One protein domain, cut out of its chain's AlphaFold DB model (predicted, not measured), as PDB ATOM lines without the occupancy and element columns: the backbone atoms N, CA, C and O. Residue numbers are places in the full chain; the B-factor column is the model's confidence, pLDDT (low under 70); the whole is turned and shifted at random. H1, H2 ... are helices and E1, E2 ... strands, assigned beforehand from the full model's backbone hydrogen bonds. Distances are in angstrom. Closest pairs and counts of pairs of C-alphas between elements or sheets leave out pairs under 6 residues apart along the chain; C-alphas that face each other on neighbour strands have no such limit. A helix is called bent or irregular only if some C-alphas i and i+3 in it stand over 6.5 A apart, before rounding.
ATOM      1  N   ASP A  31      25.926 -14.951  -0.418       43.44
ATOM      2  CA  ASP A  31      25.564 -13.628  -0.966       43.44
ATOM      3  C   ASP A  31      26.780 -12.687  -1.166       43.44
ATOM      4  O   ASP A  31      26.675 -11.490  -0.935       43.44
ATOM      5  N   SER A  32      27.995 -13.169  -1.485       49.50
ATOM      6  CA  SER A  32      29.123 -12.217  -1.662       49.50
ATOM      7  C   SER A  32      30.244 -12.635  -2.609       49.50
ATOM      8  O   SER A  32      30.723 -11.827  -3.401       49.50
ATOM      9  N   LEU A  33      30.683 -13.894  -2.577       40.91
ATOM     10  CA  LEU A  33      31.893 -14.292  -3.310       40.91
ATOM     11  C   LEU A  33      31.622 -14.595  -4.792       40.91
ATOM     12  O   LEU A  33      32.427 -14.251  -5.654       40.91
ATOM     13  N   LYS A  34      30.456 -15.179  -5.097       48.84
ATOM     14  CA  LYS A  34      29.997 -15.371  -6.479       48.84
ATOM     15  C   LYS A  34      29.616 -14.056  -7.144       48.84
ATOM     16  O   LYS A  34      29.977 -13.875  -8.294       48.84
ATOM     17  N   GLU A  35      28.956 -13.144  -6.431       43.81
ATOM     18  CA  GLU A  35      28.657 -11.802  -6.946       43.81
ATOM     19  C   GLU A  35      29.935 -11.011  -7.235       43.81
ATOM     20  O   GLU A  35      30.039 -10.410  -8.295       43.81
ATOM     21  N   ALA A  36      30.955 -11.080  -6.372       36.81
ATOM     22  CA  ALA A  36      32.235 -10.416  -6.624       36.81
ATOM     23  C   ALA A  36      32.988 -10.997  -7.841       36.81
ATOM     24  O   ALA A  36      33.535 -10.246  -8.647       36.81
ATOM     25  N   GLN A  37      32.999 -12.325  -8.010       49.12
ATOM     26  CA  GLN A  37      33.585 -12.975  -9.194       49.12
ATOM     27  C   GLN A  37      32.778 -12.690 -10.469       49.12
ATOM     28  O   GLN A  37      33.357 -12.464 -11.530       49.12
ATOM     29  N   PHE A  38      31.452 -12.656 -10.350       55.16
ATOM     30  CA  PHE A  38      30.517 -12.304 -11.412       55.16
ATOM     31  C   PHE A  38      30.708 -10.853 -11.859       55.16
ATOM     32  O   PHE A  38      30.861 -10.609 -13.049       55.16
ATOM     33  N   MET A  39      30.794  -9.901 -10.925       52.78
ATOM     34  CA  MET A  39      31.057  -8.496 -11.240       52.78
ATOM     35  C   MET A  39      32.440  -8.311 -11.869       52.78
ATOM     36  O   MET A  39      32.552  -7.638 -12.886       52.78
ATOM     37  N   GLY A  40      33.472  -9.001 -11.372       59.41
ATOM     38  CA  GLY A  40      34.804  -8.967 -11.982       59.41
ATOM     39  C   GLY A  40      34.878  -9.595 -13.382       59.41
ATOM     40  O   GLY A  40      35.700  -9.180 -14.197       59.41
ATOM     41  N   LEU A  41      34.052 -10.600 -13.698       65.12
ATOM     42  CA  LEU A  41      33.933 -11.134 -15.058       65.12
ATOM     43  C   LEU A  41      33.131 -10.184 -15.951       65.12
ATOM     44  O   LEU A  41      33.571  -9.895 -17.054       65.12
ATOM     45  N   ILE A  42      31.994  -9.675 -15.479       65.38
ATOM     46  CA  ILE A  42      31.135  -8.750 -16.222       65.38
ATOM     47  C   ILE A  42      31.879  -7.456 -16.565       65.38
ATOM     48  O   ILE A  42      31.826  -7.015 -17.709       65.38
ATOM     49  N   ASP A  43      32.628  -6.880 -15.630       65.50
ATOM     50  CA  ASP A  43      33.418  -5.675 -15.892       65.50
ATOM     51  C   ASP A  43      34.543  -5.952 -16.900       65.50
ATOM     52  O   ASP A  43      34.688  -5.211 -17.871       65.50
ATOM     53  N   ARG A  44      35.247  -7.092 -16.780       66.56
ATOM     54  CA  ARG A  44      36.202  -7.553 -17.809       66.56
ATOM     55  C   ARG A  44      35.526  -7.777 -19.165       66.56
ATOM     56  O   ARG A  44      36.122  -7.467 -20.196       66.56
ATOM     57  N   LEU A  45      34.301  -8.304 -19.170       68.69
ATOM     58  CA  LEU A  45      33.506  -8.526 -20.372       68.69
ATOM     59  C   LEU A  45      33.199  -7.188 -21.061       68.69
ATOM     60  O   LEU A  45      33.448  -7.051 -22.253       68.69
ATOM     61  N   PHE A  46      32.738  -6.173 -20.331       69.00
ATOM     62  CA  PHE A  46      32.464  -4.851 -20.905       69.00
ATOM     63  C   PHE A  46      33.722  -4.125 -21.378       69.00
ATOM     64  O   PHE A  46      33.750  -3.633 -22.507       69.00
ATOM     65  N   ASP A  47      34.772  -4.104 -20.558       66.88
ATOM     66  CA  ASP A  47      36.006  -3.371 -20.858       66.88
ATOM     67  C   ASP A  47      36.746  -3.930 -22.078       66.88
ATOM     68  O   ASP A  47      37.413  -3.186 -22.815       66.88
ATOM     69  N   ARG A  48      36.640  -5.246 -22.293       68.06
ATOM     70  CA  ARG A  48      37.346  -5.954 -23.361       68.06
ATOM     71  C   ARG A  48      36.452  -6.246 -24.563       68.06
ATOM     72  O   ARG A  48      36.839  -5.907 -25.671       68.06
ATOM     73  N   PHE A  49      35.259  -6.801 -24.368       65.69
ATOM     74  CA  PHE A  49      34.465  -7.404 -25.446       65.69
ATOM     75  C   PHE A  49      33.375  -6.488 -26.013       65.69
ATOM     76  O   PHE A  49      33.004  -6.653 -27.174       65.69
ATOM     77  N   PHE A  50      32.876  -5.516 -25.238       70.06
ATOM     78  CA  PHE A  50      31.679  -4.735 -25.582       70.06
ATOM     79  C   PHE A  50      31.925  -3.218 -25.495       70.06
ATOM     80  O   PHE A  50      31.284  -2.506 -24.725       70.06
ATOM     81  N   ARG A  51      32.860  -2.697 -26.303       57.78
ATOM     82  CA  ARG A  51      33.231  -1.263 -26.286       57.78
ATOM     83  C   ARG A  51      32.255  -0.339 -27.029       57.78
ATOM     84  O   ARG A  51      32.246   0.864 -26.782       57.78
ATOM     85  N   ASN A  52      31.408  -0.882 -27.906       54.72
ATOM     86  CA  ASN A  52      30.593  -0.096 -28.836       54.72
ATOM     87  C   ASN A  52      29.105  -0.072 -28.456       54.72
ATOM     88  O   ASN A  52      28.315  -0.836 -29.000       54.72
ATOM     89  N   GLY A  53      28.710   0.825 -27.546       52.53
ATOM     90  CA  GLY A  53      27.344   1.382 -27.458       52.53
ATOM     91  C   GLY A  53      26.167   0.427 -27.201       52.53
ATOM     92  O   GLY A  53      25.021   0.877 -27.163       52.53
ATOM     93  N   GLN A  54      26.397  -0.871 -27.017       60.03
ATOM     94  CA  GLN A  54      25.335  -1.807 -26.676       60.03
ATOM     95  C   GLN A  54      24.893  -1.594 -25.230       60.03
ATOM     96  O   GLN A  54      25.704  -1.345 -24.337       60.03
ATOM     97  N   LYS A  55      23.581  -1.670 -24.988       66.62
ATOM     98  CA  LYS A  55      23.012  -1.423 -23.660       66.62
ATOM     99  C   LYS A  55      23.562  -2.455 -22.675       66.62
ATOM    100  O   LYS A  55      23.184  -3.624 -22.737       66.62
ATOM    101  N   ARG A  56      24.417  -1.999 -21.755       71.38
ATOM    102  CA  ARG A  56      25.030  -2.783 -20.669       71.38
ATOM    103  C   ARG A  56      24.019  -3.678 -19.947       71.38
ATOM    104  O   ARG A  56      24.277  -4.852 -19.718       71.38
ATOM    105  N   GLU A  57      22.818  -3.164 -19.717       70.06
ATOM    106  CA  GLU A  57      21.707  -3.910 -19.117       70.06
ATOM    107  C   GLU A  57      21.275  -5.151 -19.918       70.06
ATOM    108  O   GLU A  57      20.927  -6.167 -19.325       70.06
ATOM    109  N   THR A  58      21.302  -5.105 -21.253       71.75
ATOM    110  CA  THR A  58      20.906  -6.235 -22.110       71.75
ATOM    111  C   THR A  58      21.920  -7.372 -22.037       71.75
ATOM    112  O   THR A  58      21.531  -8.533 -21.961       71.75
ATOM    113  N   ILE A  59      23.211  -7.039 -22.051       71.88
ATOM    114  CA  ILE A  59      24.306  -8.015 -21.953       71.88
ATOM    115  C   ILE A  59      24.319  -8.654 -20.561       71.88
ATOM    116  O   ILE A  59      24.418  -9.874 -20.464       71.88
ATOM    117  N   ILE A  60      24.137  -7.857 -19.498       71.62
ATOM    118  CA  ILE A  60      24.029  -8.367 -18.123       71.62
ATOM    119  C   ILE A  60      22.837  -9.320 -18.003       71.62
ATOM    120  O   ILE A  60      23.021 -10.458 -17.586       71.62
ATOM    121  N   LYS A  61      21.645  -8.918 -18.471       74.06
ATOM    122  CA  LYS A  61      20.456  -9.786 -18.463       74.06
ATOM    123  C   LYS A  61      20.670 -11.090 -19.225       74.06
ATOM    124  O   LYS A  61      20.290 -12.148 -18.737       74.06
ATOM    125  N   LEU A  62      21.274 -11.034 -20.415       75.19
ATOM    126  CA  LEU A  62      21.573 -12.233 -21.205       75.19
ATOM    127  C   LEU A  62      22.554 -13.153 -20.478       75.19
ATOM    128  O   LEU A  62      22.339 -14.361 -20.446       75.19
ATOM    129  N   TYR A  63      23.602 -12.592 -19.876       75.94
ATOM    130  CA  TYR A  63      24.566 -13.360 -19.100       75.94
ATOM    131  C   TYR A  63      23.908 -14.013 -17.873       75.94
ATOM    132  O   TYR A  63      24.092 -15.205 -17.647       75.94
ATOM    133  N   GLU A  64      23.094 -13.277 -17.112       73.06
ATOM    134  CA  GLU A  64      22.354 -13.801 -15.953       73.06
ATOM    135  C   GLU A  64      21.409 -14.937 -16.349       73.06
ATOM    136  O   GLU A  64      21.402 -15.985 -15.707       73.06
ATOM    137  N   GLN A  65      20.691 -14.779 -17.463       73.94
ATOM    138  CA  GLN A  65      19.815 -15.808 -18.027       73.94
ATOM    139  C   GLN A  65      20.551 -17.097 -18.432       73.94
ATOM    140  O   GLN A  65      19.905 -18.138 -18.582       73.94
ATOM    141  N   ILE A  66      21.869 -17.040 -18.642       75.12
ATOM    142  CA  ILE A  66      22.717 -18.197 -18.957       75.12
ATOM    143  C   ILE A  66      23.349 -18.764 -17.677       75.12
ATOM    144  O   ILE A  66      23.316 -19.972 -17.450       75.12
ATOM    145  N   ALA A  67      23.921 -17.907 -16.831       66.81
ATOM    146  CA  ALA A  67      24.675 -18.307 -15.645       66.81
ATOM    147  C   ALA A  67      23.776 -18.746 -14.474       66.81
ATOM    148  O   ALA A  67      24.191 -19.537 -13.627       66.81
ATOM    149  N   CYS A  68      22.552 -18.218 -14.402       64.25
ATOM    150  CA  CYS A  68      21.589 -18.448 -13.328       64.25
ATOM    151  C   CYS A  68      20.176 -18.654 -13.908       64.25
ATOM    152  O   CYS A  68      19.336 -17.759 -13.815       64.25
ATOM    153  N   PRO A  69      19.873 -19.832 -14.490       61.84
ATOM    154  CA  PRO A  69      18.545 -20.143 -15.016       61.84
ATOM    155  C   PRO A  69      17.551 -20.387 -13.865       61.84
ATOM    156  O   PRO A  69      17.185 -21.521 -13.567       61.84
ATOM    157  N   ALA A  70      17.141 -19.333 -13.161       49.34
ATOM    158  CA  ALA A  70      16.124 -19.392 -12.118       49.34
ATOM    159  C   ALA A  70      14.790 -18.849 -12.658       49.34
ATOM    160  O   ALA A  70      14.655 -17.655 -12.893       49.34
ATOM    161  N   ASN A  71      13.807 -19.741 -12.820       48.91
ATOM    162  CA  ASN A  71      12.372 -19.442 -12.935       48.91
ATOM    163  C   ASN A  71      11.944 -18.349 -13.939       48.91
ATOM    164  O   ASN A  71      11.240 -17.414 -13.565       48.91
ATOM    165  N   GLU A  72      12.238 -18.508 -15.231       44.38
ATOM    166  CA  GLU A  72      11.377 -17.893 -16.254       44.38
ATOM    167  C   GLU A  72      10.262 -18.886 -16.610       44.38
ATOM    168  O   GLU A  72      10.447 -19.838 -17.372       44.38
ATOM    169  N   GLU A  73       9.107 -18.693 -15.970       40.56
ATOM    170  CA  GLU A  73       7.846 -19.338 -16.316       40.56
ATOM    171  C   GLU A  73       7.500 -19.116 -17.799       40.56
ATOM    172  O   GLU A  73       7.514 -17.990 -18.286       40.56
ATOM    173  N   LYS A  74       7.071 -20.206 -18.449       49.62
ATOM    174  CA  LYS A  74       6.061 -20.238 -19.522       49.62
ATOM    175  C   LYS A  74       6.374 -19.393 -20.765       49.62
ATOM    176  O   LYS A  74       5.958 -18.251 -20.855       49.62
ATOM    177  N   THR A  75       7.012 -20.025 -21.754       38.03
ATOM    178  CA  THR A  75       6.473 -20.296 -23.112       38.03
ATOM    179  C   THR A  75       7.629 -20.523 -24.085       38.03
ATOM    180  O   THR A  75       8.154 -19.585 -24.668       38.03
ATOM    181  N   PHE A  76       8.050 -21.779 -24.199       39.00
ATOM    182  CA  PHE A  76       8.421 -22.495 -25.428       39.00
ATOM    183  C   PHE A  76       8.743 -23.901 -24.928       39.00
ATOM    184  O   PHE A  76       9.891 -24.259 -24.653       39.00
ATOM    185  N   GLU A  77       7.670 -24.631 -24.627       45.31
ATOM    186  CA  GLU A  77       7.725 -26.051 -24.317       45.31
ATOM    187  C   GLU A  77       8.365 -26.738 -25.519       45.31
ATOM    188  O   GLU A  77       7.710 -26.915 -26.534       45.31
ATOM    189  N   GLU A  78       9.674 -26.991 -25.443       51.44
ATOM    190  CA  GLU A  78      10.274 -28.238 -25.916       51.44
ATOM    191  C   GLU A  78      11.757 -28.382 -25.528       51.44
ATOM    192  O   GLU A  78      12.142 -29.509 -25.246       51.44
ATOM    193  N   MET A  79      12.601 -27.334 -25.405       61.69
ATOM    194  CA  MET A  79      14.043 -27.529 -25.067       61.69
ATOM    195  C   MET A  79      14.730 -26.360 -24.318       61.69
ATOM    196  O   MET A  79      15.328 -25.488 -24.954       61.69
ATOM    197  N   PRO A  80      14.763 -26.347 -22.968       72.19
ATOM    198  CA  PRO A  80      15.356 -25.245 -22.195       72.19
ATOM    199  C   PRO A  80      16.864 -25.062 -22.436       72.19
ATOM    200  O   PRO A  80      17.338 -23.935 -22.557       72.19
ATOM    201  N   TYR A  81      17.619 -26.154 -22.579       79.81
ATOM    202  CA  TYR A  81      19.069 -26.098 -22.800       79.81
ATOM    203  C   TYR A  81      19.456 -25.520 -24.162       79.81
ATOM    204  O   TYR A  81      20.420 -24.761 -24.258       79.81
ATOM    205  N   PHE A  82      18.682 -25.812 -25.210       79.62
ATOM    206  CA  PHE A  82      18.927 -25.213 -26.517       79.62
ATOM    207  C   PHE A  82      18.641 -23.705 -26.506       79.62
ATOM    208  O   PHE A  82      19.418 -22.928 -27.055       79.62
ATOM    209  N   ASN A  83      17.594 -23.263 -25.802       79.31
ATOM    210  CA  ASN A  83      17.322 -21.834 -25.628       79.31
ATOM    211  C   ASN A  83      18.466 -21.113 -24.900       79.31
ATOM    212  O   ASN A  83      18.816 -19.992 -25.266       79.31
ATOM    213  N   MET A  84      19.097 -21.754 -23.909       81.94
ATOM    214  CA  MET A  84      20.306 -21.210 -23.280       81.94
ATOM    215  C   MET A  84      21.468 -21.109 -24.276       81.94
ATOM    216  O   MET A  84      22.164 -20.097 -24.289       81.94
ATOM    217  N   ALA A  85      21.636 -22.102 -25.151       85.56
ATOM    218  CA  ALA A  85      22.646 -22.063 -26.204       85.56
ATOM    219  C   ALA A  85      22.394 -20.928 -27.214       85.56
ATOM    220  O   ALA A  85      23.334 -20.235 -27.593       85.56
ATOM    221  N   LEU A  86      21.135 -20.664 -27.585       84.31
ATOM    222  CA  LEU A  86      20.767 -19.508 -28.414       84.31
ATOM    223  C   LEU A  86      21.059 -18.169 -27.722       84.31
ATOM    224  O   LEU A  86      21.499 -17.219 -28.367       84.31
ATOM    225  N   ARG A  87      20.828 -18.072 -26.406       85.50
ATOM    226  CA  ARG A  87      21.179 -16.873 -25.625       85.50
ATOM    227  C   ARG A  87      22.692 -16.664 -25.588       85.50
ATOM    228  O   ARG A  87      23.145 -15.535 -25.762       85.50
ATOM    229  N   PHE A  88      23.462 -17.737 -25.410       87.94
ATOM    230  CA  PHE A  88      24.924 -17.694 -25.443       87.94
ATOM    231  C   PHE A  88      25.457 -17.288 -26.820       87.94
ATOM    232  O   PHE A  88      26.319 -16.422 -26.925       87.94
ATOM    233  N   ASP A  89      24.884 -17.838 -27.886       87.44
ATOM    234  CA  ASP A  89      25.196 -17.441 -29.255       87.44
ATOM    235  C   ASP A  89      24.901 -15.958 -29.516       87.44
ATOM    236  O   ASP A  89      25.740 -15.246 -30.066       87.44
ATOM    237  N   LYS A  90      23.757 -15.456 -29.043       85.81
ATOM    238  CA  LYS A  90      23.434 -14.029 -29.118       85.81
ATOM    239  C   LYS A  90      24.445 -13.181 -28.347       85.81
ATOM    240  O   LYS A  90      24.846 -12.132 -28.835       85.81
ATOM    241  N   LEU A  91      24.876 -13.627 -27.167       84.88
ATOM    242  CA  LEU A  91      25.912 -12.946 -26.390       84.88
ATOM    243  C   LEU A  91      27.245 -12.880 -27.159       84.88
ATOM    244  O   LEU A  91      27.871 -11.823 -27.174       84.88
ATOM    245  N   ARG A  92      27.634 -13.960 -27.851       87.94
ATOM    246  CA  ARG A  92      28.806 -13.980 -28.740       87.94
ATOM    247  C   ARG A  92      28.661 -12.987 -29.897       87.94
ATOM    248  O   ARG A  92      29.574 -12.210 -30.134       87.94
ATOM    249  N   GLN A  93      27.514 -12.953 -30.579       83.50
ATOM    250  CA  GLN A  93      27.262 -12.018 -31.694       83.50
ATOM    251  C   GLN A  93      27.311 -10.543 -31.278       83.50
ATOM    252  O   GLN A  93      27.594  -9.668 -32.094       83.50
ATOM    253  N   LEU A  94      27.006 -10.257 -30.013       82.31
ATOM    254  CA  LEU A  94      27.076  -8.914 -29.455       82.31
ATOM    255  C   LEU A  94      28.522  -8.459 -29.193       82.31
ATOM    256  O   LEU A  94      28.759  -7.252 -29.131       82.31
ATOM    257  N   ALA A  95      29.471  -9.388 -29.040       81.12
ATOM    258  CA  ALA A  95      30.873  -9.070 -28.796       81.12
ATOM    259  C   ALA A  95      31.540  -8.517 -30.063       81.12
ATOM    260  O   ALA A  95      31.156  -8.860 -31.185       81.12
ATOM    261  N   ASN A  96      32.567  -7.678 -29.884       78.62
ATOM    262  CA  ASN A  96      33.401  -7.232 -31.000       78.62
ATOM    263  C   ASN A  96      33.939  -8.452 -31.768       78.62
ATOM    264  O   ASN A  96      34.372  -9.422 -31.144       78.62
ATOM    265  N   GLU A  97      33.961  -8.368 -33.102       78.19
ATOM    266  CA  GLU A  97      34.355  -9.469 -34.000       78.19
ATOM    267  C   GLU A  97      35.693 -10.117 -33.588       78.19
ATOM    268  O   GLU A  97      35.806 -11.338 -33.559       78.19
ATOM    269  N   GLU A  98      36.669  -9.310 -33.153       77.19
ATOM    270  CA  GLU A  98      38.007  -9.758 -32.732       77.19
ATOM    271  C   GLU A  98      38.029 -10.703 -31.515       77.19
ATOM    272  O   GLU A  98      38.999 -11.443 -31.329       77.19
ATOM    273  N   TYR A  99      36.970 -10.704 -30.702       81.50
ATOM    274  CA  TYR A  99      36.872 -11.523 -29.494       81.50
ATOM    275  C   TYR A  99      35.796 -12.612 -29.566       81.50
ATOM    276  O   TYR A  99      35.577 -13.319 -28.586       81.50
ATOM    277  N   GLN A 100      35.105 -12.778 -30.698       84.56
ATOM    278  CA  GLN A 100      34.059 -13.803 -30.812       84.56
ATOM    279  C   GLN A 100      34.610 -15.229 -30.647       84.56
ATOM    280  O   GLN A 100      33.931 -16.075 -30.071       84.56
ATOM    281  N   GLN A 101      35.866 -15.460 -31.041       85.88
ATOM    282  CA  GLN A 101      36.599 -16.722 -30.848       85.88
ATOM    283  C   GLN A 101      36.839 -17.101 -29.374       85.88
ATOM    284  O   GLN A 101      37.148 -18.253 -29.056       85.88
ATOM    285  N   ASP A 102      36.720 -16.141 -28.450       86.00
ATOM    286  CA  ASP A 102      36.867 -16.407 -27.018       86.00
ATOM    287  C   ASP A 102      35.599 -17.052 -26.433       86.00
ATOM    288  O   ASP A 102      35.651 -17.582 -25.326       86.00
ATOM    289  N   PHE A 103      34.475 -17.041 -27.159       89.56
ATOM    290  CA  PHE A 103      33.213 -17.664 -26.763       89.56
ATOM    291  C   PHE A 103      33.123 -19.066 -27.357       89.56
ATOM    292  O   PHE A 103      32.963 -19.232 -28.563       89.56
ATOM    293  N   LYS A 104      33.181 -20.091 -26.506       91.31
ATOM    294  CA  LYS A 104      33.253 -21.490 -26.935       91.31
ATOM    295  C   LYS A 104      32.129 -22.314 -26.335       91.31
ATOM    296  O   LYS A 104      31.825 -22.225 -25.146       91.31
ATOM    297  N   ILE A 105      31.559 -23.176 -27.170       92.69
ATOM    298  CA  ILE A 105      30.716 -24.288 -26.736       92.69
ATOM    299  C   ILE A 105      31.600 -25.530 -26.719       92.69
ATOM    300  O   ILE A 105      32.148 -25.919 -27.750       92.69
ATOM    301  N   LEU A 106      31.744 -26.166 -25.562       91.25
ATOM    302  CA  LEU A 106      32.429 -27.452 -25.447       91.25
ATOM    303  C   LEU A 106      31.376 -28.544 -25.292       91.25
ATOM    304  O   LEU A 106      30.431 -28.386 -24.527       91.25
ATOM    305  N   ILE A 107      31.533 -29.640 -26.030       90.25
ATOM    306  CA  ILE A 107      30.652 -30.809 -25.944       90.25
ATOM    307  C   ILE A 107      31.516 -31.978 -25.502       90.25
ATOM    308  O   ILE A 107      32.486 -32.316 -26.182       90.25
ATOM    309  N   ASN A 108      31.150 -32.568 -24.371       88.06
ATOM    310  CA  ASN A 108      31.798 -33.740 -23.815       88.06
ATOM    311  C   ASN A 108      30.914 -34.955 -24.066       88.06
ATOM    312  O   ASN A 108      29.757 -35.004 -23.641       88.06
ATOM    313  N   ASP A 109      31.499 -35.956 -24.705       82.56
ATOM    314  CA  ASP A 109      30.850 -37.219 -25.014       82.56
ATOM    315  C   ASP A 109      31.566 -38.322 -24.242       82.56
ATOM    316  O   ASP A 109      32.771 -38.507 -24.402       82.56
ATOM    317  N   ASN A 110      30.840 -39.026 -23.374       69.19
ATOM    318  CA  ASN A 110      31.401 -40.174 -22.657       69.19
ATOM    319  C   ASN A 110      31.227 -41.463 -23.474       69.19
ATOM    320  O   ASN A 110      32.097 -42.319 -23.438       69.19
ATOM    321  N   ASP A 111      30.114 -41.566 -24.220       68.38
ATOM    322  CA  ASP A 111      29.686 -42.717 -25.026       68.38
ATOM    323  C   ASP A 111      28.697 -42.269 -26.129       68.38
ATOM    324  O   ASP A 111      28.259 -41.118 -26.169       68.38
ATOM    325  N   SER A 112      28.242 -43.189 -26.989       70.88
ATOM    326  CA  SER A 112      27.220 -42.922 -28.020       70.88
ATOM    327  C   SER A 112      25.810 -42.613 -27.480       70.88
ATOM    328  O   SER A 112      24.920 -42.284 -28.263       70.88
ATOM    329  N   SER A 113      25.581 -42.701 -26.163       80.94
ATOM    330  CA  SER A 113      24.253 -42.608 -25.532       80.94
ATOM    331  C   SER A 113      24.014 -41.329 -24.720       80.94
ATOM    332  O   SER A 113      22.859 -40.953 -24.490       80.94
ATOM    333  N   SER A 114      25.074 -40.640 -24.289       86.19
ATOM    334  CA  SER A 114      24.975 -39.475 -23.408       86.19
ATOM    335  C   SER A 114      25.982 -38.391 -23.764       86.19
ATOM    336  O   SER A 114      27.021 -38.664 -24.361       86.19
ATOM    337  N   TYR A 115      25.643 -37.152 -23.426       87.94
ATOM    338  CA  TYR A 115      26.475 -35.982 -23.682       87.94
ATOM    339  C   TYR A 115      26.320 -34.961 -22.556       87.94
ATOM    340  O   TYR A 115      25.299 -34.931 -21.868       87.94
ATOM    341  N   SER A 116      27.314 -34.105 -22.383       89.62
ATOM    342  CA  SER A 116      27.204 -32.864 -21.616       89.62
ATOM    343  C   SER A 116      27.823 -31.727 -22.418       89.62
ATOM    344  O   SER A 116      28.553 -31.960 -23.384       89.62
ATOM    345  N   PHE A 117      27.506 -30.490 -22.061       90.75
ATOM    346  CA  PHE A 117      28.075 -29.329 -22.724       90.75
ATOM    347  C   PHE A 117      28.352 -28.201 -21.736       90.75
ATOM    348  O   PHE A 117      27.716 -28.099 -20.684       90.75
ATOM    349  N   SER A 118      29.288 -27.331 -22.095       90.56
ATOM    350  CA  SER A 118      29.607 -26.132 -21.334       90.56
ATOM    351  C   SER A 118      29.761 -24.909 -22.229       90.56
ATOM    352  O   SER A 118      30.137 -25.006 -23.400       90.56
ATOM    353  N   PHE A 119      29.435 -23.751 -21.660       89.75
ATOM    354  CA  PHE A 119      29.660 -22.445 -22.264       89.75
ATOM    355  C   PHE A 119      30.847 -21.790 -21.578       89.75
ATOM    356  O   PHE A 119      30.855 -21.628 -20.353       89.75
ATOM    357  N   VAL A 120      31.842 -21.424 -22.375       88.19
ATOM    358  CA  VAL A 120      33.118 -20.890 -21.909       88.19
ATOM    359  C   VAL A 120      33.349 -19.536 -22.563       88.19
ATOM    360  O   VAL A 120      33.158 -19.405 -23.771       88.19
ATOM    361  N   ILE A 121      33.761 -18.540 -21.781       84.56
ATOM    362  CA  ILE A 121      34.334 -17.301 -22.321       84.56
ATOM    363  C   ILE A 121      35.774 -17.191 -21.833       84.56
ATOM    364  O   ILE A 121      36.018 -17.206 -20.628       84.56
ATOM    365  N   CYS A 122      36.722 -17.063 -22.762       81.69
ATOM    366  CA  CYS A 122      38.152 -17.235 -22.499       81.69
ATOM    367  C   CYS A 122      38.423 -18.607 -21.860       81.69
ATOM    368  O   CYS A 122      38.320 -19.630 -22.535       81.69
ATOM    369  N   ASP A 123      38.713 -18.609 -20.560       79.50
ATOM    370  CA  ASP A 123      38.996 -19.791 -19.747       79.50
ATOM    371  C   ASP A 123      37.922 -20.015 -18.665       79.50
ATOM    372  O   ASP A 123      37.967 -20.998 -17.923       79.50
ATOM    373  N   ASP A 124      36.944 -19.109 -18.562       77.81
ATOM    374  CA  ASP A 124      35.928 -19.116 -17.518       77.81
ATOM    375  C   ASP A 124      34.688 -19.897 -17.990       77.81
ATOM    376  O   ASP A 124      34.011 -19.526 -18.954       77.81
ATOM    377  N   VAL A 125      34.369 -20.993 -17.290       82.06
ATOM    378  CA  VAL A 125      33.146 -21.780 -17.518       82.06
ATOM    379  C   VAL A 125      31.962 -21.064 -16.874       82.06
ATOM    380  O   VAL A 125      31.851 -20.988 -15.651       82.06
ATOM    381  N   ILE A 126      31.050 -20.565 -17.702       80.06
ATOM    382  CA  ILE A 126      29.884 -19.783 -17.257       80.06
ATOM    383  C   ILE A 126      28.689 -20.686 -16.995       80.06
ATOM    384  O   ILE A 126      27.871 -20.422 -16.114       80.06
ATOM    385  N   PHE A 127      28.596 -21.772 -17.754       83.75
ATOM    386  CA  PHE A 127      27.556 -22.768 -17.603       83.75
ATOM    387  C   PHE A 127      28.096 -24.147 -17.963       83.75
ATOM    388  O   PHE A 127      28.909 -24.291 -18.872       83.75
ATOM    389  N   GLU A 128      27.599 -25.161 -17.267       86.19
ATOM    390  CA  GLU A 128      27.879 -26.563 -17.544       86.19
ATOM    391  C   GLU A 128      26.613 -27.368 -17.260       86.19
ATOM    392  O   GLU A 128      26.036 -27.249 -16.171       86.19
ATOM    393  N   SER A 129      26.183 -28.155 -18.246       84.88
ATOM    394  CA  SER A 129      25.012 -29.014 -18.138       84.88
ATOM    395  C   SER A 129      25.305 -30.262 -17.308       84.88
ATOM    396  O   SER A 129      26.437 -30.739 -17.237       84.88
ATOM    397  N   ASP A 130      24.253 -30.868 -16.761       84.81
ATOM    398  CA  ASP A 130      24.326 -32.270 -16.355       84.81
ATOM    399  C   ASP A 130      24.537 -33.180 -17.581       84.81
ATOM    400  O   ASP A 130      24.409 -32.755 -18.733       84.81
ATOM    401  N   TRP A 131      24.834 -34.458 -17.337       86.31
ATOM    402  CA  TRP A 131      24.839 -35.476 -18.385       86.31
ATOM    403  C   TRP A 131      23.412 -35.746 -18.874       86.31
ATOM    404  O   TRP A 131      22.538 -36.154 -18.108       86.31
ATOM    405  N   LEU A 132      23.188 -35.538 -20.167       84.12
ATOM    406  CA  LEU A 132      21.907 -35.682 -20.844       84.12
ATOM    407  C   LEU A 132      21.905 -36.938 -21.718       84.12
ATOM    408  O   LEU A 132      22.882 -37.263 -22.389       84.12
ATOM    409  N   SER A 133      20.770 -37.637 -21.751       83.94
ATOM    410  CA  SER A 133      20.542 -38.731 -22.706       83.94
ATOM    411  C   SER A 133      20.374 -38.162 -24.118       83.94
ATOM    412  O   SER A 133      19.531 -37.279 -24.317       83.94
ATOM    413  N   ARG A 134      21.134 -38.683 -25.094       80.50
ATOM    414  CA  ARG A 134      21.041 -38.283 -26.511       80.50
ATOM    415  C   ARG A 134      19.681 -38.610 -27.116       80.50
ATOM    416  O   ARG A 134      19.136 -37.781 -27.828       80.50
ATOM    417  N   GLU A 135      19.120 -39.775 -26.794       79.44
ATOM    418  CA  GLU A 135      17.806 -40.207 -27.293       79.44
ATOM    419  C   GLU A 135      16.698 -39.247 -26.847       79.44
ATOM    420  O   GLU A 135      15.937 -38.738 -27.664       79.44
ATOM    421  N   LYS A 136      16.656 -38.922 -25.549       78.00
ATOM    422  CA  LYS A 136      15.621 -38.042 -24.985       78.00
ATOM    423  C   LYS A 136      15.796 -36.570 -25.357       78.00
ATOM    424  O   LYS A 136      14.836 -35.815 -25.295       78.00
ATOM    425  N   ASN A 137      17.013 -36.154 -25.708       77.88
ATOM    426  CA  ASN A 137      17.356 -34.757 -25.987       77.88
ATOM    427  C   ASN A 137      17.963 -34.599 -27.386       77.88
ATOM    428  O   ASN A 137      18.890 -33.804 -27.563       77.88
ATOM    429  N   ALA A 138      17.466 -35.360 -28.365       76.69
ATOM    430  CA  ALA A 138      18.054 -35.438 -29.700       76.69
ATOM    431  C   ALA A 138      18.112 -34.071 -30.398       76.69
ATOM    432  O   ALA A 138      19.188 -33.662 -30.825       76.69
ATOM    433  N   ASN A 139      17.007 -33.313 -30.452       75.44
ATOM    434  CA  ASN A 139      17.030 -32.011 -31.141       75.44
ATOM    435  C   ASN A 139      17.898 -30.986 -30.383       75.44
ATOM    436  O   ASN A 139      18.524 -30.136 -31.010       75.44
ATOM    437  N   CYS A 140      18.017 -31.104 -29.054       79.44
ATOM    438  CA  CYS A 140      18.862 -30.224 -28.242       79.44
ATOM    439  C   CYS A 140      20.333 -30.501 -28.537       79.44
ATOM    440  O   CYS A 140      21.098 -29.576 -28.796       79.44
ATOM    441  N   PHE A 141      20.710 -31.780 -28.568       82.81
ATOM    442  CA  PHE A 141      22.046 -32.210 -28.955       82.81
ATOM    443  C   PHE A 141      22.395 -31.710 -30.359       82.81
ATOM    444  O   PHE A 141      23.431 -31.081 -30.552       82.81
ATOM    445  N   GLN A 142      21.498 -31.914 -31.328       78.50
ATOM    446  CA  GLN A 142      21.694 -31.462 -32.707       78.50
ATOM    447  C   GLN A 142      21.844 -29.939 -32.796       78.50
ATOM    448  O   GLN A 142      22.744 -29.449 -33.479       78.50
ATOM    449  N   GLY A 143      21.009 -29.188 -32.076       79.50
ATOM    450  CA  GLY A 143      21.090 -27.734 -32.012       79.50
ATOM    451  C   GLY A 143      22.417 -27.244 -31.430       79.50
ATOM    452  O   GLY A 143      23.066 -26.391 -32.029       79.50
ATOM    453  N   ILE A 144      22.866 -27.823 -30.315       86.25
ATOM    454  CA  ILE A 144      24.135 -27.456 -29.664       86.25
ATOM    455  C   ILE A 144      25.335 -27.812 -30.550       86.25
ATOM    456  O   ILE A 144      26.214 -26.974 -30.740       86.25
ATOM    457  N   CYS A 145      25.351 -29.003 -31.157       83.38
ATOM    458  CA  CYS A 145      26.374 -29.397 -32.132       83.38
ATOM    459  C   CYS A 145      26.442 -28.420 -33.309       83.38
ATOM    460  O   CYS A 145      27.527 -28.064 -33.761       83.38
ATOM    461  N   THR A 146      25.286 -27.961 -33.786       78.69
ATOM    462  CA  THR A 146      25.216 -27.022 -34.909       78.69
ATOM    463  C   THR A 146      25.759 -25.657 -34.527       78.69
ATOM    464  O   THR A 146      26.553 -25.099 -35.280       78.69
ATOM    465  N   LEU A 147      25.393 -25.140 -33.351       85.38
ATOM    466  CA  LEU A 147      25.942 -23.886 -32.833       85.38
ATOM    467  C   LEU A 147      27.459 -23.971 -32.659       85.38
ATOM    468  O   LEU A 147      28.168 -23.087 -33.126       85.38
ATOM    469  N   GLN A 148      27.962 -25.059 -32.075       88.56
ATOM    470  CA  GLN A 148      29.396 -25.256 -31.879       88.56
ATOM    471  C   GLN A 148      30.169 -25.279 -33.203       88.56
ATOM    472  O   GLN A 148      31.175 -24.588 -33.339       88.56
ATOM    473  N   VAL A 149      29.719 -26.072 -34.183       80.81
ATOM    474  CA  VAL A 149      30.386 -26.139 -35.495       80.81
ATOM    475  C   VAL A 149      30.294 -24.800 -36.215       80.81
ATOM    476  O   VAL A 149      31.241 -24.397 -36.879       80.81
ATOM    477  N   THR A 150      29.178 -24.094 -36.052       79.56
ATOM    478  CA  THR A 150      29.010 -22.765 -36.631       79.56
ATOM    479  C   THR A 150      29.977 -21.753 -36.024       79.56
ATOM    480  O   THR A 150      30.599 -21.012 -36.775       79.56
ATOM    481  N   HIS A 151      30.156 -21.741 -34.698       86.31
ATOM    482  CA  HIS A 151      31.145 -20.878 -34.039       86.31
ATOM    483  C   HIS A 151      32.550 -21.164 -34.565       86.31
ATOM    484  O   HIS A 151      33.213 -20.240 -35.017       86.31
ATOM    485  N   GLN A 152      32.948 -22.439 -34.621       82.94
ATOM    486  CA  GLN A 152      34.256 -22.824 -35.159       82.94
ATOM    487  C   GLN A 152      34.436 -22.379 -36.615       82.94
ATOM    488  O   GLN A 152      35.486 -21.865 -36.981       82.94
ATOM    489  N   PHE A 153      33.408 -22.558 -37.443       78.44
ATOM    490  CA  PHE A 153      33.444 -22.139 -38.836       78.44
ATOM    491  C   PHE A 153      33.592 -20.616 -38.975       78.44
ATOM    492  O   PHE A 153      34.392 -20.143 -39.778       78.44
ATOM    493  N   GLU A 154      32.836 -19.841 -38.196       79.06
ATOM    494  CA  GLU A 154      32.930 -18.379 -38.176       79.06
ATOM    495  C   GLU A 154      34.316 -17.909 -37.692       79.06
ATOM    496  O   GLU A 154      34.878 -16.978 -38.270       79.06
ATOM    497  N   ASP A 155      34.904 -18.589 -36.704       82.00
ATOM    498  CA  ASP A 155      36.249 -18.300 -36.197       82.00
ATOM    499  C   ASP A 155      37.340 -18.622 -37.240       82.00
ATOM    500  O   ASP A 155      38.261 -17.827 -37.456       82.00
ATOM    501  N   ASP A 156      37.218 -19.752 -37.946       78.50
ATOM    502  CA  ASP A 156      38.125 -20.137 -39.035       78.50
ATOM    503  C   ASP A 156      38.034 -19.147 -40.206       78.50
ATOM    504  O   ASP A 156      39.044 -18.778 -40.812       78.50
ATOM    505  N   LEU A 157      36.824 -18.674 -40.517       73.88
ATOM    506  CA  LEU A 157      36.604 -17.655 -41.537       73.88
ATOM    507  C   LEU A 157      37.208 -16.304 -41.168       73.88
ATOM    508  O   LEU A 157      37.677 -15.600 -42.064       73.88
ATOM    509  N   TYR A 158      37.210 -15.932 -39.887       75.12
ATOM    510  CA  TYR A 158      37.783 -14.666 -39.428       75.12
ATOM    511  C   TYR A 158      39.277 -14.538 -39.772       75.12
ATOM    512  O   TYR A 158      39.780 -13.430 -39.953       75.12
ATOM    513  N   GLN A 159      39.976 -15.661 -39.985       75.06
ATOM    514  CA  GLN A 159      41.359 -15.684 -40.481       75.06
ATOM    515  C   GLN A 159      41.499 -15.191 -41.937       75.06
ATOM    516  O   GLN A 159      42.611 -14.942 -42.404       75.06
ATOM    517  N   TYR A 160      40.387 -15.015 -42.660       72.38
ATOM    518  CA  TYR A 160      40.346 -14.613 -44.067       72.38
ATOM    519  C   TYR A 160      39.443 -13.386 -44.311       72.38
ATOM    520  O   TYR A 160      38.502 -13.436 -45.117       72.38
ATOM    521  N   PRO A 161      39.728 -12.238 -43.667       69.31
ATOM    522  CA  PRO A 161      38.859 -11.059 -43.679       69.31
ATOM    523  C   PRO A 161      38.643 -10.455 -45.073       69.31
ATOM    524  O   PRO A 161      37.644  -9.777 -45.296       69.31
ATOM    525  N   GLN A 162      39.555 -10.687 -46.019       64.25
ATOM    526  CA  GLN A 162      39.459 -10.213 -47.401       64.25
ATOM    527  C   GLN A 162      38.328 -10.865 -48.205       64.25
ATOM    528  O   GLN A 162      37.887 -10.290 -49.192       64.25
ATOM    529  N   TYR A 163      37.857 -12.046 -47.792       67.06
ATOM    530  CA  TYR A 163      36.733 -12.736 -48.433       67.06
ATOM    531  C   TYR A 163      35.412 -12.540 -47.671       67.06
ATOM    532  O   TYR A 163      34.352 -12.885 -48.191       67.06
ATOM    533  N   PRO A 276      38.483 -25.835 -48.383       70.88
ATOM    534  CA  PRO A 276      38.956 -26.705 -47.307       70.88
ATOM    535  C   PRO A 276      38.273 -26.433 -45.959       70.88
ATOM    536  O   PRO A 276      37.899 -27.378 -45.271       70.88
ATOM    537  N   ILE A 277      38.065 -25.160 -45.603       71.31
ATOM    538  CA  ILE A 277      37.388 -24.741 -44.358       71.31
ATOM    539  C   ILE A 277      35.933 -25.221 -44.369       71.31
ATOM    540  O   ILE A 277      35.419 -25.747 -43.380       71.31
ATOM    541  N   ILE A 278      35.290 -25.098 -45.531       69.19
ATOM    542  CA  ILE A 278      33.930 -25.570 -45.792       69.19
ATOM    543  C   ILE A 278      33.854 -27.080 -45.633       69.19
ATOM    544  O   ILE A 278      33.023 -27.572 -44.874       69.19
ATOM    545  N   ALA A 279      34.715 -27.812 -46.339       71.06
ATOM    546  CA  ALA A 279      34.723 -29.267 -46.322       71.06
ATOM    547  C   ALA A 279      34.986 -29.804 -44.910       71.06
ATOM    548  O   ALA A 279      34.322 -30.744 -44.475       71.06
ATOM    549  N   PHE A 280      35.901 -29.171 -44.173       76.38
ATOM    550  CA  PHE A 280      36.193 -29.513 -42.786       76.38
ATOM    551  C   PHE A 280      34.987 -29.271 -41.871       76.38
ATOM    552  O   PHE A 280      34.609 -30.157 -41.105       76.38
ATOM    553  N   SER A 281      34.328 -28.119 -41.992       73.06
ATOM    554  CA  SER A 281      33.150 -27.790 -41.181       73.06
ATOM    555  C   SER A 281      31.948 -28.676 -41.510       73.06
ATOM    556  O   SER A 281      31.262 -29.150 -40.605       73.06
ATOM    557  N   GLU A 282      31.730 -28.981 -42.792       71.06
ATOM    558  CA  GLU A 282      30.700 -29.922 -43.240       71.06
ATOM    559  C   GLU A 282      30.968 -31.333 -42.690       71.06
ATOM    560  O   GLU A 282      30.059 -31.987 -42.175       71.06
ATOM    561  N   MET A 283      32.224 -31.792 -42.738       75.19
ATOM    562  CA  MET A 283      32.635 -33.079 -42.175       75.19
ATOM    563  C   MET A 283      32.427 -33.124 -40.656       75.19
ATOM    564  O   MET A 283      31.854 -34.093 -40.158       75.19
ATOM    565  N   ASN A 284      32.834 -32.082 -39.929       75.44
ATOM    566  CA  ASN A 284      32.660 -31.993 -38.478       75.44
ATOM    567  C   ASN A 284      31.182 -32.016 -38.083       75.44
ATOM    568  O   ASN A 284      30.808 -32.713 -37.137       75.44
ATOM    569  N   LEU A 285      30.328 -31.302 -38.824       71.12
ATOM    570  CA  LEU A 285      28.888 -31.321 -38.592       71.12
ATOM    571  C   LEU A 285      28.313 -32.723 -38.816       71.12
ATOM    572  O   LEU A 285      27.606 -33.234 -37.949       71.12
ATOM    573  N   LYS A 286      28.657 -33.379 -39.934       71.12
ATOM    574  CA  LYS A 286      28.208 -34.751 -40.227       71.12
ATOM    575  C   LYS A 286      28.648 -35.734 -39.143       71.12
ATOM    576  O   LYS A 286      27.816 -36.476 -38.630       71.12
ATOM    577  N   GLN A 287      29.919 -35.689 -38.741       74.12
ATOM    578  CA  GLN A 287      30.458 -36.546 -37.682       74.12
ATOM    579  C   GLN A 287      29.726 -36.340 -36.351       74.12
ATOM    580  O   GLN A 287      29.298 -37.312 -35.731       74.12
ATOM    581  N   ARG A 288      29.514 -35.087 -35.928       73.44
ATOM    582  CA  ARG A 288      28.820 -34.782 -34.665       73.44
ATOM    583  C   ARG A 288      27.354 -35.194 -34.675       73.44
ATOM    584  O   ARG A 288      26.849 -35.673 -33.662       73.44
ATOM    585  N   LEU A 289      26.678 -35.040 -35.810       70.31
ATOM    586  CA  LEU A 289      25.286 -35.453 -35.983       70.31
ATOM    587  C   LEU A 289      25.134 -36.960 -36.259       70.31
ATOM    588  O   LEU A 289      24.011 -37.425 -36.440       70.31
ATOM    589  N   ASN A 290      26.234 -37.726 -36.268       68.25
ATOM    590  CA  ASN A 290      26.273 -39.145 -36.631       68.25
ATOM    591  C   ASN A 290      25.636 -39.436 -38.004       68.25
ATOM    592  O   ASN A 290      24.979 -40.456 -38.220       68.25
ATOM    593  N   ILE A 291      25.818 -38.504 -38.935       62.06
ATOM    594  CA  ILE A 291      25.429 -38.642 -40.332       62.06
ATOM    595  C   ILE A 291      26.610 -39.287 -41.045       62.06
ATOM    596  O   ILE A 291      27.745 -38.818 -40.923       62.06
ATOM    597  N   GLU A 292      26.363 -40.358 -41.800       53.84
ATOM    598  CA  GLU A 292      27.405 -40.931 -42.654       53.84
ATOM    599  C   GLU A 292      27.995 -39.833 -43.543       53.84
ATOM    600  O   GLU A 292      27.267 -39.094 -44.200       53.84
ATOM    601  N   ILE A 293      29.325 -39.746 -43.591       53.25
ATOM    602  CA  ILE A 293      30.040 -38.699 -44.337       53.25
ATOM    603  C   ILE A 293      29.636 -38.695 -45.828       53.25
ATOM    604  O   ILE A 293      29.591 -37.637 -46.459       53.25
ATOM    605  N   SER A 294      29.286 -39.872 -46.364       44.38
ATOM    606  CA  SER A 294      28.794 -40.107 -47.727       44.38
ATOM    607  C   SER A 294      27.339 -39.686 -47.965       44.38
ATOM    608  O   SER A 294      26.944 -39.529 -49.120       44.38
ATOM    609  N   LYS A 295      26.525 -39.515 -46.918       53.47
ATOM    610  CA  LYS A 295      25.123 -39.104 -47.043       53.47
ATOM    611  C   LYS A 295      25.029 -37.581 -47.124       53.47
ATOM    612  O   LYS A 295      25.710 -36.849 -46.401       53.47
ATOM    613  N   SER A 296      24.171 -37.098 -48.027       52.88
ATOM    614  CA  SER A 296      23.817 -35.677 -48.060       52.88
ATOM    615  C   SER A 296      23.128 -35.306 -46.749       52.88
ATOM    616  O   SER A 296      22.291 -36.064 -46.248       52.88
ATOM    617  N   LEU A 297      23.453 -34.121 -46.230       57.50
ATOM    618  CA  LEU A 297      22.742 -33.536 -45.099       57.50
ATOM    619  C   LEU A 297      21.233 -33.468 -45.395       57.50
ATOM    620  O   LEU A 297      20.458 -33.725 -44.492       57.50
ATOM    621  N   ASP A 298      20.795 -33.289 -46.649       51.56
ATOM    622  CA  ASP A 298      19.380 -33.117 -47.032       51.56
ATOM    623  C   ASP A 298      18.407 -34.252 -46.673       51.56
ATOM    624  O   ASP A 298      17.197 -34.055 -46.748       51.56
ATOM    625  N   HIS A 299      18.896 -35.424 -46.259       52.78
ATOM    626  CA  HIS A 299      18.064 -36.602 -45.979       52.78
ATOM    627  C   HIS A 299      17.850 -36.875 -44.479       52.78
ATOM    628  O   HIS A 299      17.311 -37.920 -44.117       52.78
ATOM    629  N   HIS A 300      18.280 -35.976 -43.586       56.88
ATOM    630  CA  HIS A 300      18.155 -36.179 -42.142       56.88
ATOM    631  C   HIS A 300      16.818 -35.647 -41.589       56.88
ATOM    632  O   HIS A 300      16.448 -34.503 -41.837       56.88
ATOM    633  N   HIS A 301      16.123 -36.442 -40.766       52.56
ATOM    634  CA  HIS A 301      14.747 -36.194 -40.290       52.56
ATOM    635  C   HIS A 301      14.505 -34.907 -39.465       52.56
ATOM    636  O   HIS A 301      13.357 -34.593 -39.184       52.56
ATOM    637  N   ASN A 302      15.547 -34.143 -39.124       54.94
ATOM    638  CA  ASN A 302      15.463 -32.897 -38.341       54.94
ATOM    639  C   ASN A 302      16.075 -31.686 -39.071       54.94
ATOM    640  O   ASN A 302      16.518 -30.720 -38.444       54.94
ATOM    641  N   LEU A 303      16.151 -31.740 -40.406       58.84
ATOM    642  CA  LEU A 303      16.854 -30.719 -41.175       58.84
ATOM    643  C   LEU A 303      16.196 -29.350 -41.177       58.84
ATOM    644  O   LEU A 303      16.911 -28.367 -41.305       58.84
ATOM    645  N   ASP A 304      14.879 -29.265 -41.044       62.44
ATOM    646  CA  ASP A 304      14.173 -27.987 -41.181       62.44
ATOM    647  C   ASP A 304      14.573 -27.002 -40.078       62.44
ATOM    648  O   ASP A 304      14.775 -25.812 -40.325       62.44
ATOM    649  N   PHE A 305      14.806 -27.515 -38.870       63.56
ATOM    650  CA  PHE A 305      15.318 -26.733 -37.752       63.56
ATOM    651  C   PHE A 305      16.761 -26.261 -37.983       63.56
ATOM    652  O   PHE A 305      17.072 -25.085 -37.789       63.56
ATOM    653  N   LEU A 306      17.633 -27.151 -38.468       64.44
ATOM    654  CA  LEU A 306      19.023 -26.825 -38.808       64.44
ATOM    655  C   LEU A 306      19.103 -25.815 -39.956       64.44
ATOM    656  O   LEU A 306      19.838 -24.833 -39.880       64.44
ATOM    657  N   LYS A 307      18.294 -26.019 -40.994       69.50
ATOM    658  CA  LYS A 307      18.164 -25.120 -42.137       69.50
ATOM    659  C   LYS A 307      17.674 -23.746 -41.701       69.50
ATOM    660  O   LYS A 307      18.205 -22.755 -42.190       69.50
ATOM    661  N   THR A 308      16.725 -23.677 -40.766       71.31
ATOM    662  CA  THR A 308      16.236 -22.414 -40.188       71.31
ATOM    663  C   THR A 308      17.322 -21.703 -39.380       71.31
ATOM    664  O   THR A 308      17.536 -20.506 -39.554       71.31
ATOM    665  N   LEU A 309      18.060 -22.429 -38.535       71.62
ATOM    666  CA  LEU A 309      19.138 -21.850 -37.730       71.62
ATOM    667  C   LEU A 309      20.276 -21.296 -38.601       71.62
ATOM    668  O   LEU A 309      20.829 -20.238 -38.307       71.62
ATOM    669  N   LEU A 310      20.621 -22.004 -39.675       73.00
ATOM    670  CA  LEU A 310      21.700 -21.623 -40.582       73.00
ATOM    671  C   LEU A 310      21.256 -20.589 -41.631       73.00
ATOM    672  O   LEU A 310      22.101 -19.910 -42.215       73.00
ATOM    673  N   SER A 311      19.955 -20.464 -41.923       75.12
ATOM    674  CA  SER A 311      19.455 -19.544 -42.957       75.12
ATOM    675  C   SER A 311      19.446 -18.096 -42.497       75.12
ATOM    676  O   SER A 311      19.533 -17.207 -43.336       75.12
ATOM    677  N   VAL A 312      19.391 -17.853 -41.190       74.19
ATOM    678  CA  VAL A 312      19.434 -16.506 -40.601       74.19
ATOM    679  C   VAL A 312      20.851 -16.036 -40.269       74.19
ATOM    680  O   VAL A 312      21.019 -14.938 -39.749       74.19
ATOM    681  N   ARG A 313      21.875 -16.851 -40.557       72.62
ATOM    682  CA  ARG A 313      23.278 -16.544 -40.260       72.62
ATOM    683  C   ARG A 313      24.021 -16.097 -41.511       72.62
ATOM    684  O   ARG A 313      24.394 -16.962 -42.312       72.62
ATOM    685  N   PRO A 314      24.208 -14.783 -41.717       70.94
ATOM    686  CA  PRO A 314      25.030 -14.291 -42.809       70.94
ATOM    687  C   PRO A 314      26.494 -14.656 -42.569       70.94
ATOM    688  O   PRO A 314      26.952 -14.749 -41.432       70.94
ATOM    689  N   ILE A 315      27.234 -14.845 -43.654       66.81
ATOM    690  CA  ILE A 315      28.677 -15.047 -43.600       66.81
ATOM    691  C   ILE A 315      29.361 -13.703 -43.838       66.81
ATOM    692  O   ILE A 315      29.259 -13.144 -44.934       66.81
ATOM    693  N   GLY A 316      30.057 -13.184 -42.825       67.44
ATOM    694  CA  GLY A 316      30.665 -11.853 -42.885       67.44
ATOM    695  C   GLY A 316      29.637 -10.768 -43.221       67.44
ATOM    696  O   GLY A 316      28.500 -10.806 -42.755       67.44
ATOM    697  N   LYS A 317      30.019  -9.817 -44.079       66.62
ATOM    698  CA  LYS A 317      29.139  -8.744 -44.575       66.62
ATOM    699  C   LYS A 317      28.512  -9.075 -45.934       66.62
ATOM    700  O   LYS A 317      28.310  -8.190 -46.762       66.62
ATOM    701  N   THR A 318      28.251 -10.354 -46.199       63.72
ATOM    702  CA  THR A 318      27.725 -10.818 -47.492       63.72
ATOM    703  C   THR A 318      26.224 -11.117 -47.436       63.72
ATOM    704  O   THR A 318      25.646 -11.299 -46.366       63.72
ATOM    705  N   ASN A 319      25.588 -11.232 -48.608       63.56
ATOM    706  CA  ASN A 319      24.197 -11.695 -48.745       63.56
ATOM    707  C   ASN A 319      24.063 -13.237 -48.711       63.56
ATOM    708  O   ASN A 319      22.980 -13.780 -48.959       63.56
ATOM    709  N   THR A 320      25.160 -13.955 -48.446       67.19
ATOM    710  CA  THR A 320      25.202 -15.420 -48.379       67.19
ATOM    711  C   THR A 320      25.037 -15.877 -46.937       67.19
ATOM    712  O   THR A 320      25.668 -15.346 -46.028       67.19
ATOM    713  N   THR A 321      24.194 -16.888 -46.728       73.81
ATOM    714  CA  THR A 321      23.933 -17.464 -45.405       73.81
ATOM    715  C   THR A 321      24.617 -18.813 -45.272       73.81
ATOM    716  O   THR A 321      24.832 -19.490 -46.281       73.81
ATOM    717  N   LEU A 322      24.912 -19.242 -44.045       71.25
ATOM    718  CA  LEU A 322      25.491 -20.564 -43.790       71.25
ATOM    719  C   LEU A 322      24.662 -21.686 -44.416       71.25
ATOM    720  O   LEU A 322      25.221 -22.622 -44.968       71.25
ATOM    721  N   CYS A 323      23.334 -21.570 -44.410       71.81
ATOM    722  CA  CYS A 323      22.444 -22.554 -45.030       71.81
ATOM    723  C   CYS A 323      22.700 -22.700 -46.539       71.81
ATOM    724  O   CYS A 323      22.991 -23.800 -47.014       71.81
ATOM    725  N   LYS A 324      22.693 -21.581 -47.280       70.12
ATOM    726  CA  LYS A 324      23.022 -21.569 -48.718       70.12
ATOM    727  C   LYS A 324      24.436 -22.076 -48.965       70.12
ATOM    728  O   LYS A 324      24.694 -22.811 -49.910       70.12
ATOM    729  N   PHE A 325      25.349 -21.686 -48.094       63.88
ATOM    730  CA  PHE A 325      26.764 -21.963 -48.229       63.88
ATOM    731  C   PHE A 325      27.129 -23.427 -47.957       63.88
ATOM    732  O   PHE A 325      27.947 -23.998 -48.675       63.88
ATOM    733  N   PHE A 326      26.462 -24.081 -47.005       63.59
ATOM    734  CA  PHE A 326      26.536 -25.530 -46.811       63.59
ATOM    735  C   PHE A 326      25.788 -26.312 -47.903       63.59
ATOM    736  O   PHE A 326      25.948 -27.529 -47.986       63.59
ATOM    737  N   GLY A 327      25.061 -25.640 -48.803       61.00
ATOM    738  CA  GLY A 327      24.277 -26.275 -49.865       61.00
ATOM    739  C   GLY A 327      23.019 -26.959 -49.337       61.00
ATOM    740  O   GLY A 327      22.565 -27.931 -49.923       61.00
TER     741      GLY A 327
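This is residues 31 to 163 and 276 to 327 of the 334 residues of an uncharacterized protein of Candidatus Hamiltonella defensa (UniProt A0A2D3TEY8). A small, strongly twisted sheet of three strands is covered on one face by a row of helices, H2, H3 and H5, making two layers, a sheet with helices on one face. H6 packs on H5 away from the sheet, H7 and H8 pack together beyond it, and H1 lies at the opposite end, its first residues 33 to 37 sticking out. The printed part has 185 residues with eight named helices and three named strands, in the order H1 H2 H3 H4 E1 E2 E3 H5 H6 H7 H8; the sheet, E1 - E2 - E3, is antiparallel. It is mostly helix and compact, with a radius of gyration of the C-alphas of 17.1 A and spans of 53 by 43 by 30 A.

E1, residues 103 to 111, E2, 114 to 121, and E3, 124 to 128, form a meander of two hairpins, each strand the antiparallel neighbour of the one before. N 106 and O 118 are 2.9 A apart, and N 119 and O 127 2.9 A, within hydrogen-bond range. Residues 132 to 133 pair antiparallel with 114 to 115 of E2. The hub H5, residues 138 to 158, is over E1 and E2 at a height over the sheet of 7.9 A, with C-alphas 105 and 148 closest at 5.4 A. H3, residues 80 to 94, is on the same face at 10.1 A and touches residues 140 to 147 of H5, C-alphas 82 and 140 being 5.3 A apart, at a shallow tilt of 14 degrees, the same way. H2, residues 56 to 67, forms a helical hairpin with H3, C-alphas 66 and 84 being closest at 5.8 A. H4, residues 97 to 102, is irregular, with C-alphas 98 and 101 7.4 A apart, and touches residues 151 to 155 of H5, closest at C-alphas 101 and 155, 5.6 A. H6, residues 276 to 288, touches H5, closest at C-alphas 153 and 281, 6.1 A, opposite ways at a shallow tilt of 17 degrees. H7, residues 303 to 311, touches H8, residues 322 to 326, closest at C-alphas 310 and 323, 4.6 A. H1, residues 33 to 49, only grazes the sheet and is close to but not clearly touching H2, 7.4 A at C-alphas 42 and 60. Every O i to N i+4 pair is within hydrogen-bond range in H1, H2, H3, H5, H6, H7 and H8; H4 has 0 of 2, and 2 of 3 O i to N i+3 pairs.

E1 is 25.4 A from first to last C-alpha, E2 24.1 A, H5 30.3 A, H1 23.3 A and H3 21.4 A. C-alpha 33 of H1 is at (31.893, -14.292, -3.310), C-alpha 138 of H5 at (18.054, -35.438, -29.700), and C-alpha 326 of H8 at (26.536, -25.530, -46.811).

The C-alphas of Ser 32 and Ser 294 are the two farthest apart, 53.9 A. Residues 164 to 275 are not printed; C-alphas 163 and 276 are 14.2 A apart across the cut. The links H2 to H3 and H6 to H7 are long, and residues 70 to 77 stand free. The mean pLDDT of the printed part is 71.4, with 70 residues under 70, among them 31 to 49, 67 to 79 and 290 to 307.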